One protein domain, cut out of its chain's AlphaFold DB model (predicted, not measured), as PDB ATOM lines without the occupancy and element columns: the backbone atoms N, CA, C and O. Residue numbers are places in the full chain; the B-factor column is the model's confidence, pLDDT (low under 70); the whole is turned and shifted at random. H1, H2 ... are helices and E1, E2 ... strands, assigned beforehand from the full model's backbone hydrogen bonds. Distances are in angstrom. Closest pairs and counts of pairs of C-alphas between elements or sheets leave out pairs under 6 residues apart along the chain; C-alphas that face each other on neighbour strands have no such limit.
ATOM      1  N   PRO A  19      22.976  15.960  -9.298       73.94
ATOM      2  CA  PRO A  19      24.231  16.348  -8.673       73.94
ATOM      3  C   PRO A  19      24.160  17.829  -8.296       73.94
ATOM      4  O   PRO A  19      23.983  18.701  -9.151       73.94
ATOM      5  N   TYR A  20      24.205  18.089  -6.992       77.44
ATOM      6  CA  TYR A  20      24.231  19.431  -6.437       77.44
ATOM      7  C   TYR A  20      25.679  19.901  -6.363       77.44
ATOM      8  O   TYR A  20      26.593  19.119  -6.099       77.44
ATOM      9  N   ILE A  21      25.879  21.185  -6.617       81.81
ATOM     10  CA  ILE A  21      27.171  21.854  -6.559       81.81
ATOM     11  C   ILE A  21      27.071  22.905  -5.460       81.81
ATOM     12  O   ILE A  21      26.156  23.730  -5.468       81.81
ATOM     13  N   GLU A  22      27.991  22.843  -4.503       79.94
ATOM     14  CA  GLU A  22      28.125  23.858  -3.461       79.94
ATOM     15  C   GLU A  22      28.789  25.108  -4.038       79.94
ATOM     16  O   GLU A  22      29.816  25.031  -4.717       79.94
ATOM     17  N   LEU A  23      28.184  26.263  -3.766       81.69
ATOM     18  CA  LEU A  23      28.758  27.551  -4.124       81.69
ATOM     19  C   LEU A  23      29.852  27.914  -3.112       81.69
ATOM     20  O   LEU A  23      29.640  27.857  -1.901       81.69
ATOM     21  N   LEU A  24      31.006  28.365  -3.600       74.75
ATOM     22  CA  LEU A  24      32.151  28.826  -2.806       74.75
ATOM     23  C   LEU A  24      31.816  30.016  -1.896       74.75
ATOM     24  O   LEU A  24      32.504  30.254  -0.909       74.75
ATOM     25  N   SER A  25      30.756  30.760  -2.210       75.12
ATOM     26  CA  SER A  25      30.221  31.840  -1.377       75.12
ATOM     27  C   SER A  25      29.568  31.343  -0.079       75.12
ATOM     28  O   SER A  25      29.277  32.154   0.798       75.12
ATOM     29  N   GLY A  26      29.285  30.038   0.042       70.75
ATOM     30  CA  GLY A  26      28.542  29.453   1.163       70.75
ATOM     31  C   GLY A  26      27.041  29.775   1.157       70.75
ATOM     32  O   GLY A  26      26.350  29.492   2.132       70.75
ATOM     33  N   THR A  27      26.518  30.374   0.079       68.88
ATOM     34  CA  THR A  27      25.142  30.908   0.011       68.88
ATOM     35  C   THR A  27      24.091  29.918  -0.501       68.88
ATOM     36  O   THR A  27      22.928  30.293  -0.629       68.88
ATOM     37  N   GLY A  28      24.458  28.668  -0.802       80.12
ATOM     38  CA  GLY A  28      23.506  27.628  -1.204       80.12
ATOM     39  C   GLY A  28      24.100  26.513  -2.070       80.12
ATOM     40  O   GLY A  28      25.294  26.505  -2.370       80.12
ATOM     41  N   ILE A  29      23.232  25.578  -2.471       82.62
ATOM     42  CA  ILE A  29      23.509  24.518  -3.450       82.62
ATOM     43  C   ILE A  29      22.705  24.766  -4.731       82.62
ATOM     44  O   ILE A  29      21.533  25.131  -4.665       82.62
ATOM     45  N   VAL A  30      23.313  24.542  -5.895       87.12
ATOM     46  CA  VAL A  30      22.656  24.633  -7.211       87.12
ATOM     47  C   VAL A  30      22.697  23.273  -7.905       87.12
ATOM     48  O   VAL A  30      23.641  22.507  -7.721       87.12
ATOM     49  N   THR A  31      21.676  22.931  -8.694       87.06
ATOM     50  CA  THR A  31      21.731  21.700  -9.500       87.06
ATOM     51  C   THR A  31      22.665  21.890 -10.687       87.06
ATOM     52  O   THR A  31      22.675  22.948 -11.319       87.06
ATOM     53  N   GLU A  32      23.403  20.840 -11.043       87.81
ATOM     54  CA  GLU A  32      24.305  20.845 -12.195       87.81
ATOM     55  C   GLU A  32      23.627  21.331 -13.486       87.81
ATOM     56  O   GLU A  32      24.208  22.123 -14.222       87.81
ATOM     57  N   ALA A  33      22.392  20.900 -13.757       84.75
ATOM     58  CA  ALA A  33      21.660  21.295 -14.959       84.75
ATOM     59  C   ALA A  33      21.345  22.801 -14.995       84.75
ATOM     60  O   ALA A  33      21.450  23.424 -16.050       84.75
ATOM     61  N   THR A  34      20.995  23.385 -13.846       87.81
ATOM     62  CA  THR A  34      20.699  24.823 -13.740       87.81
ATOM     63  C   THR A  34      21.970  25.630 -13.941       87.81
ATOM     64  O   THR A  34      22.013  26.487 -14.819       87.81
ATOM     65  N   LEU A  35      23.040  25.273 -13.223       90.12
ATOM     66  CA  LEU A  35      24.332  25.939 -13.353       90.12
ATOM     67  C   LEU A  35      24.882  25.826 -14.781       90.12
ATOM     68  O   LEU A  35      25.363  26.804 -15.341       90.12
ATOM     69  N   ARG A  36      24.760  24.656 -15.415       89.44
ATOM     70  CA  ARG A  36      25.176  24.455 -16.805       89.44
ATOM     71  C   ARG A  36      24.408  25.375 -17.765       89.44
ATOM     72  O   ARG A  36      25.032  26.014 -18.607       89.44
ATOM     73  N   ASN A  37      23.083  25.474 -17.625       88.38
ATOM     74  CA  ASN A  37      22.257  26.375 -18.438       88.38
ATOM     75  C   ASN A  37      22.621  27.849 -18.232       88.38
ATOM     76  O   ASN A  37      22.699  28.597 -19.205       88.38
ATOM     77  N   GLU A  38      22.880  28.269 -16.996       90.44
ATOM     78  CA  GLU A  38      23.295  29.640 -16.703       90.44
ATOM     79  C   GLU A  38      24.684  29.954 -17.267       90.44
ATOM     80  O   GLU A  38      24.864  31.002 -17.888       90.44
ATOM     81  N   ILE A  39      25.639  29.024 -17.153       90.94
ATOM     82  CA  ILE A  39      26.960  29.150 -17.781       90.94
ATOM     83  C   ILE A  39      26.813  29.295 -19.301       90.94
ATOM     84  O   ILE A  39      27.440  30.174 -19.889       90.94
ATOM     85  N   PHE A  40      25.966  28.484 -19.947       89.12
ATOM     86  CA  PHE A  40      25.708  28.607 -21.385       89.12
ATOM     87  C   PHE A  40      25.178  29.989 -21.759       89.12
ATOM     88  O   PHE A  40      25.700  30.624 -22.673       89.12
ATOM     89  N   GLN A  41      24.168  30.478 -21.038       88.25
ATOM     90  CA  GLN A  41      23.608  31.804 -21.291       88.25
ATOM     91  C   GLN A  41      24.635  32.911 -21.045       88.25
ATOM     92  O   GLN A  41      24.672  33.884 -21.796       88.25
ATOM     93  N   ARG A  42      25.506  32.755 -20.043       88.56
ATOM     94  CA  ARG A  42      26.582  33.705 -19.742       88.56
ATOM     95  C   ARG A  42      27.661  33.736 -20.822       88.56
ATOM     96  O   ARG A  42      28.157  34.820 -21.121       88.56
ATOM     97  N   ILE A  43      28.002  32.586 -21.413       88.62
ATOM     98  CA  ILE A  43      28.929  32.491 -22.552       88.62
ATOM     99  C   ILE A  43      28.342  33.212 -23.773       88.62
ATOM    100  O   ILE A  43      29.052  33.969 -24.430       88.62
ATOM    101  N   LEU A  44      27.051  33.011 -24.056       86.06
ATOM    102  CA  LEU A  44      26.390  33.602 -25.224       86.06
ATOM    103  C   LEU A  44      26.116  35.106 -25.074       86.06
ATOM    104  O   LEU A  44      26.215  35.839 -26.052       86.06
ATOM    105  N   ASN A  45      25.811  35.573 -23.860       83.88
ATOM    106  CA  ASN A  45      25.357  36.944 -23.600       83.88
ATOM    107  C   ASN A  45      26.368  37.780 -22.799       83.88
ATOM    108  O   ASN A  45      25.970  38.670 -22.048       83.88
ATOM    109  N   SER A  46      27.668  37.481 -22.895       78.94
ATOM    110  CA  SER A  46      28.674  38.142 -22.060       78.94
ATOM    111  C   SER A  46      28.749  39.660 -22.306       78.94
ATOM    112  O   SER A  46      29.089  40.055 -23.424       78.94
ATOM    113  N   PRO A  47      28.480  40.521 -21.299       64.06
ATOM    114  CA  PRO A  47      28.472  41.972 -21.485       64.06
ATOM    115  C   PRO A  47      29.878  42.591 -21.457       64.06
ATOM    116  O   PRO A  47      30.090  43.635 -22.069       64.06
ATOM    117  N   ASP A  48      30.840  41.951 -20.785       64.00
ATOM    118  CA  ASP A  48      32.155  42.548 -20.491       64.00
ATOM    119  C   ASP A  48      33.210  42.285 -21.578       64.00
ATOM    120  O   ASP A  48      34.238  42.957 -21.647       64.00
ATOM    121  N   SER A  49      32.968  41.294 -22.437       63.38
ATOM    122  CA  SER A  49      33.865  40.894 -23.521       63.38
ATOM    123  C   SER A  49      33.026  40.194 -24.588       63.38
ATOM    124  O   SER A  49      32.652  39.030 -24.389       63.38
ATOM    125  N   PRO A  50      32.668  40.878 -25.694       66.31
ATOM    126  CA  PRO A  50      31.856  40.285 -26.744       66.31
ATOM    127  C   PRO A  50      32.659  39.166 -27.406       66.31
ATOM    128  O   PRO A  50      33.508  39.392 -28.263       66.31
ATOM    129  N   GLY A  51      32.396  37.943 -26.955       76.94
ATOM    130  CA  GLY A  51      32.817  36.722 -27.612       76.94
ATOM    131  C   GLY A  51      34.003  35.967 -27.014       76.94
ATOM    132  O   GLY A  51      34.307  34.895 -27.540       76.94
ATOM    133  N   ARG A  52      34.619  36.436 -25.916       87.88
ATOM    134  CA  ARG A  52      35.629  35.674 -25.147       87.88
ATOM    135  C   ARG A  52      35.313  35.662 -23.656       87.88
ATOM    136  O   ARG A  52      35.015  36.709 -23.091       87.88
ATOM    137  N   THR A  53      35.457  34.506 -23.021       90.31
ATOM    138  CA  THR A  53      35.482  34.364 -21.560       90.31
ATOM    139  C   THR A  53      36.457  33.258 -21.159       90.31
ATOM    140  O   THR A  53      37.025  32.575 -22.017       90.31
ATOM    141  N   SER A  54      36.686  33.059 -19.865       91.56
ATOM    142  CA  SER A  54      37.485  31.946 -19.366       91.56
ATOM    143  C   SER A  54      36.752  31.121 -18.320       91.56
ATOM    144  O   SER A  54      35.857  31.588 -17.623       91.56
ATOM    145  N   VAL A  55      37.191  29.877 -18.158       91.06
ATOM    146  CA  VAL A  55      36.736  28.975 -17.093       91.06
ATOM    147  C   VAL A  55      36.906  29.622 -15.706       91.06
ATOM    148  O   VAL A  55      36.088  29.402 -14.817       91.06
ATOM    149  N   PHE A  56      37.941  30.450 -15.519       90.75
ATOM    150  CA  PHE A  56      38.192  31.167 -14.265       90.75
ATOM    151  C   PHE A  56      37.217  32.324 -14.038       90.75
ATOM    152  O   PHE A  56      36.744  32.504 -12.920       90.75
ATOM    153  N   GLU A  57      36.900  33.088 -15.085       90.69
ATOM    154  CA  GLU A  57      35.895  34.157 -15.024       90.69
ATOM    155  C   GLU A  57      34.510  33.588 -14.738       90.69
ATOM    156  O   GLU A  57      33.844  34.043 -13.817       90.69
ATOM    157  N   LEU A  58      34.122  32.523 -15.441       92.25
ATOM    158  CA  LEU A  58      32.867  31.822 -15.180       92.25
ATOM    159  C   LEU A  58      32.832  31.246 -13.759       92.25
ATOM    160  O   LEU A  58      31.828  31.371 -13.065       92.25
ATOM    161  N   GLY A  59      33.938  30.662 -13.289       90.56
ATOM    162  CA  GLY A  59      34.041  30.182 -11.911       90.56
ATOM    163  C   GLY A  59      33.829  31.304 -10.893       90.56
ATOM    164  O   GLY A  59      33.123  31.122  -9.906       90.56
ATOM    165  N   LYS A  60      34.371  32.495 -11.160       90.94
ATOM    166  CA  LYS A  60      34.161  33.679 -10.320       90.94
ATOM    167  C   LYS A  60      32.710  34.170 -10.368       90.94
ATOM    168  O   LYS A  60      32.133  34.395  -9.308       90.94
ATOM    169  N   ASP A  61      32.126  34.294 -11.558       91.19
ATOM    170  CA  ASP A  61      30.763  34.805 -11.767       91.19
ATOM    171  C   ASP A  61      29.712  33.930 -11.080       91.19
ATOM    172  O   ASP A  61      28.770  34.438 -10.474       91.19
ATOM    173  N   PHE A  62      29.913  32.612 -11.112       91.19
ATOM    174  CA  PHE A  62      29.018  31.644 -10.486       91.19
ATOM    175  C   PHE A  62      29.472  31.193  -9.096       91.19
ATOM    176  O   PHE A  62      28.830  30.337  -8.500       91.19
ATOM    177  N   SER A  63      30.561  31.756  -8.559       91.50
ATOM    178  CA  SER A  63      31.148  31.351  -7.273       91.50
ATOM    179  C   SER A  63      31.380  29.834  -7.167       91.50
ATOM    180  O   SER A  63      31.002  29.214  -6.179       91.50
ATOM    181  N   VAL A  64      32.002  29.213  -8.169       91.00
ATOM    182  CA  VAL A  64      32.361  27.781  -8.191       91.00
ATOM    183  C   VAL A  64      33.809  27.581  -8.636       91.00
ATOM    184  O   VAL A  64      34.396  28.424  -9.314       91.00
ATOM    185  N   GLU A  65      34.422  26.454  -8.265       87.88
ATOM    186  CA  GLU A  65      35.791  26.160  -8.699       87.88
ATOM    187  C   GLU A  65      35.875  26.021 -10.224       87.88
ATOM    188  O   GLU A  65      35.018  25.401 -10.856       87.88
ATOM    189  N   ALA A  66      36.967  26.509 -10.817       88.75
ATOM    190  CA  ALA A  66      37.205  26.399 -12.256       88.75
ATOM    191  C   ALA A  66      37.075  24.947 -12.756       88.75
ATOM    192  O   ALA A  66      36.434  24.708 -13.769       88.75
ATOM    193  N   ARG A  67      37.570  23.954 -12.000       86.50
ATOM    194  CA  ARG A  67      37.449  22.521 -12.344       86.50
ATOM    195  C   ARG A  67      36.003  22.048 -12.482       86.50
ATOM    196  O   ARG A  67      35.726  21.146 -13.271       86.50
ATOM    197  N   VAL A  68      35.084  22.642 -11.722       88.19
ATOM    198  CA  VAL A  68      33.655  22.358 -11.854       88.19
ATOM    199  C   VAL A  68      33.171  22.895 -13.194       88.19
ATOM    200  O   VAL A  68      32.610  22.124 -13.963       88.19
ATOM    201  N   ILE A  69      33.485  24.148 -13.539       91.44
ATOM    202  CA  ILE A  69      33.178  24.720 -14.861       91.44
ATOM    203  C   ILE A  69      33.757  23.853 -15.994       91.44
ATOM    204  O   ILE A  69      33.045  23.540 -16.945       91.44
ATOM    205  N   GLU A  70      35.009  23.391 -15.881       87.44
ATOM    206  CA  GLU A  70      35.635  22.521 -16.891       87.44
ATOM    207  C   GLU A  70      34.901  21.197 -17.078       87.44
ATOM    208  O   GLU A  70      34.815  20.712 -18.202       87.44
ATOM    209  N   ARG A  71      34.404  20.609 -15.984       89.31
ATOM    210  CA  ARG A  71      33.646  19.356 -16.000       89.31
ATOM    211  C   ARG A  71      32.253  19.545 -16.598       89.31
ATOM    212  O   ARG A  71      31.739  18.632 -17.239       89.31
ATOM    213  N   LEU A  72      31.630  20.699 -16.356       87.75
ATOM    214  CA  LEU A  72      30.274  21.000 -16.821       87.75
ATOM    215  C   LEU A  72      30.210  21.363 -18.301       87.75
ATOM    216  O   LEU A  72      29.167  21.173 -18.933       87.75
ATOM    217  N   LEU A  73      31.307  21.878 -18.845       86.38
ATOM    218  CA  LEU A  73      31.383  22.331 -20.220       86.38
ATOM    219  C   LEU A  73      31.934  21.235 -21.142       86.38
ATOM    220  O   LEU A  73      33.055  20.767 -20.930       86.38
ATOM    221  N   PRO A  74      31.198  20.839 -22.198       79.69
ATOM    222  CA  PRO A  74      31.756  19.971 -23.229       79.69
ATOM    223  C   PRO A  74      32.923  20.662 -23.955       79.69
ATOM    224  O   PRO A  74      33.080  21.879 -23.903       79.69
ATOM    225  N   ALA A  75      33.761  19.892 -24.653       70.69
ATOM    226  CA  ALA A  75      34.896  20.456 -25.392       70.69
ATOM    227  C   ALA A  75      34.456  21.468 -26.473       70.69
ATOM    228  O   ALA A  75      35.140  22.464 -26.711       70.69
ATOM    229  N   GLN A  76      33.295  21.231 -27.090       71.88
ATOM    230  CA  GLN A  76      32.704  22.087 -28.110       71.88
ATOM    231  C   GLN A  76      31.182  21.937 -28.090       71.88
ATOM    232  O   GLN A  76      30.671  20.828 -27.917       71.88
ATOM    233  N   GLN A  77      30.460  23.034 -28.303       74.75
ATOM    234  CA  GLN A  77      29.018  22.993 -28.501       74.75
ATOM    235  C   GLN A  77      28.587  24.155 -29.385       74.75
ATOM    236  O   GLN A  77      28.541  25.280 -28.908       74.75
ATOM    237  N   GLY A  78      28.271  23.839 -30.650       78.00
ATOM    238  CA  GLY A  78      27.637  24.694 -31.667       78.00
ATOM    239  C   GLY A  78      28.098  26.151 -31.699       78.00
ATOM    240  O   GLY A  78      28.921  26.542 -32.521       78.00
ATOM    241  N   ASP A  79      27.550  26.936 -30.784       82.25
ATOM    242  CA  ASP A  79      27.677  28.384 -30.694       82.25
ATOM    243  C   ASP A  79      28.921  28.864 -29.920       82.25
ATOM    244  O   ASP A  79      29.139  30.071 -29.794       82.25
ATOM    245  N   TRP A  80      29.756  27.956 -29.402       86.31
ATOM    246  CA  TRP A  80      31.040  28.274 -28.764       86.31
ATOM    247  C   TRP A  80      32.029  27.087 -28.788       86.31
ATOM    248  O   TRP A  80      31.652  25.922 -28.954       86.31
ATOM    249  N   ALA A  81      33.321  27.379 -28.608       83.56
ATOM    250  CA  ALA A  81      34.394  26.388 -28.501       83.56
ATOM    251  C   ALA A  81      35.411  26.763 -27.413       83.56
ATOM    252  O   ALA A  81      35.636  27.945 -27.137       83.56
ATOM    253  N   ARG A  82      36.057  25.761 -26.802       83.38
ATOM    254  CA  ARG A  82      37.233  25.996 -25.948       83.38
ATOM    255  C   ARG A  82      38.471  26.138 -26.820       83.38
ATOM    256  O   ARG A  82      38.691  25.325 -27.712       83.38
ATOM    257  N   VAL A  83      39.310  27.124 -26.516       76.88
ATOM    258  CA  VAL A  83      40.655  27.216 -27.082       76.88
ATOM    259  C   VAL A  83      41.692  27.166 -25.971       76.88
ATOM    260  O   VAL A  83      41.769  28.038 -25.107       76.88
ATOM    261  N   GLY A  84      42.500  26.108 -25.989       78.38
ATOM    262  CA  GLY A  84      43.418  25.800 -24.899       78.38
ATOM    263  C   GLY A  84      42.692  25.340 -23.631       78.38
ATOM    264  O   GLY A  84      41.530  24.937 -23.662       78.38
ATOM    265  N   ALA A  85      43.397  25.374 -22.498       73.06
ATOM    266  CA  ALA A  85      42.885  24.820 -21.245       73.06
ATOM    267  C   ALA A  85      41.755  25.662 -20.629       73.06
ATOM    268  O   ALA A  85      40.833  25.109 -20.047       73.06
ATOM    269  N   SER A  86      41.787  26.988 -20.762       82.31
ATOM    270  CA  SER A  86      40.936  27.872 -19.954       82.31
ATOM    271  C   SER A  86      40.105  28.877 -20.740       82.31
ATOM    272  O   SER A  86      39.224  29.484 -20.141       82.31
ATOM    273  N   THR A  87      40.354  29.076 -22.037       87.62
ATOM    274  CA  THR A  87      39.668  30.120 -22.816       87.62
ATOM    275  C   THR A  87      38.478  29.534 -23.562       87.62
ATOM    276  O   THR A  87      38.557  28.438 -24.115       87.62
ATOM    277  N   ILE A  88      37.376  30.272 -23.580       87.81
ATOM    278  CA  ILE A  88      36.134  29.930 -24.266       87.81
ATOM    279  C   ILE A  88      35.806  31.076 -25.208       87.81
ATOM    280  O   ILE A  88      35.785  32.237 -24.798       87.81
ATOM    281  N   ILE A  89      35.555  30.747 -26.468       88.31
ATOM    282  CA  ILE A  89      35.214  31.721 -27.499       88.31
ATOM    283  C   ILE A  89      33.890  31.362 -28.157       88.31
ATOM    284  O   ILE A  89      33.587  30.192 -28.389       88.31
ATOM    285  N   THR A  90      33.086  32.376 -28.441       88.38
ATOM    286  CA  THR A  90      31.789  32.218 -29.115       88.38
ATOM    287  C   THR A  90      31.967  32.045 -30.625       88.38
ATOM    288  O   THR A  90      32.989  32.441 -31.182       88.38
ATOM    289  N   ALA A  91      30.966  31.498 -31.314       83.56
ATOM    290  CA  ALA A  91      30.980  31.317 -32.766       83.56
ATOM    291  C   ALA A  91      31.235  32.618 -33.563       83.56
ATOM    292  O   ALA A  91      32.050  32.571 -34.487       83.56
ATOM    293  N   PRO A  92      30.651  33.785 -33.210       83.56
ATOM    294  CA  PRO A  92      30.994  35.053 -33.859       83.56
ATOM    295  C   PRO A  92      32.475  35.420 -33.729       83.56
ATOM    296  O   PRO A  92      33.087  35.871 -34.694       83.56
TER     297      PRO A  92
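AT A GLANCE: This is residues 19 to 92 of the 539 residues of an uncharacterized protein of Choiromyces venosus 120613-1 (UniProt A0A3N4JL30). One helix, H1, runs along the length of an elongated domain, with the small two-strand hairpin E1 and E2 at its first end and a three-strand sheet, E3 E5 E4, at its last end. Between these two ends the short helices H2 and H3 fill the space along one side of H1, each set crosswise to it and to the other. The printed part has 74 residues, with three named helices and five named strands in the order E1 E2 H1 E3 H2 H3 E4 E5; both sheets are antiparallel, and the class is mixed, helices and strands. It is compact, with a radius of gyration of the C-alphas of 11.7 A, and spans 35 by 22 by 20 A.

HOW THE PARTS SIT: E1, residues 20 to 22, and E2, residues 29 to 31, form a hairpin, with N 21 and O 30 2.8 A apart, within hydrogen-bond range. A tight link leads to H1, residues 32 to 44; the closest C-alphas of E1 and H1, those of Tyr 20 and Glu 32, are 5.9 A apart. E3, residues 52 to 54, is antiparallel to E5, residues 87 to 90, with N 88 and O 53 at 2.8 A. E5 is the inner strand, and forms a hairpin with E4, residues 80 to 83, with N 81 and O 89 at 2.8 A. H1 is on this sheet but only grazes it, with its residues 40 to 44. H2, residues 55 to 61, also only grazes it. H2 touches H3, residues 66 to 72, about perpendicular at 80 degrees, with the C-alphas of Gly 59 and Ala 66 closest at 4.9 A. H1 is close to H3 but not clearly touching, at 77 degrees, about perpendicular; their closest C-alphas, those of Arg 36 and Leu 72, are 6.2 A apart. E3, H2 H3 and E4 form a split strand-helix-strand unit, two strands running the same way with E5 between them, and its crossover is right-handed. In H1, H2 and H3 every O i to N i+4 pair is within hydrogen-bond range.

IN THESE COORDINATES: E1 begins at C-alpha 20 (24.231, 19.431, -6.437). H1 measures 18.4 A from first to last C-alpha and ends at C-alpha 44 (26.390, 33.602, -25.224). H2 and H3 each measure 9.9 A, E4 9.8 A and E5 10.3 A. E5 ends at C-alpha 90 (31.789, 32.218, -29.115).

THE WHOLE: The two C-alphas farthest apart, those of Gly 26 and Pro 92, are 35.6 A apart. The printed part has no cut, and no link is long. The mean pLDDT of the printed part is 83.6; residue 27 and residues 47 to 50 are under 70.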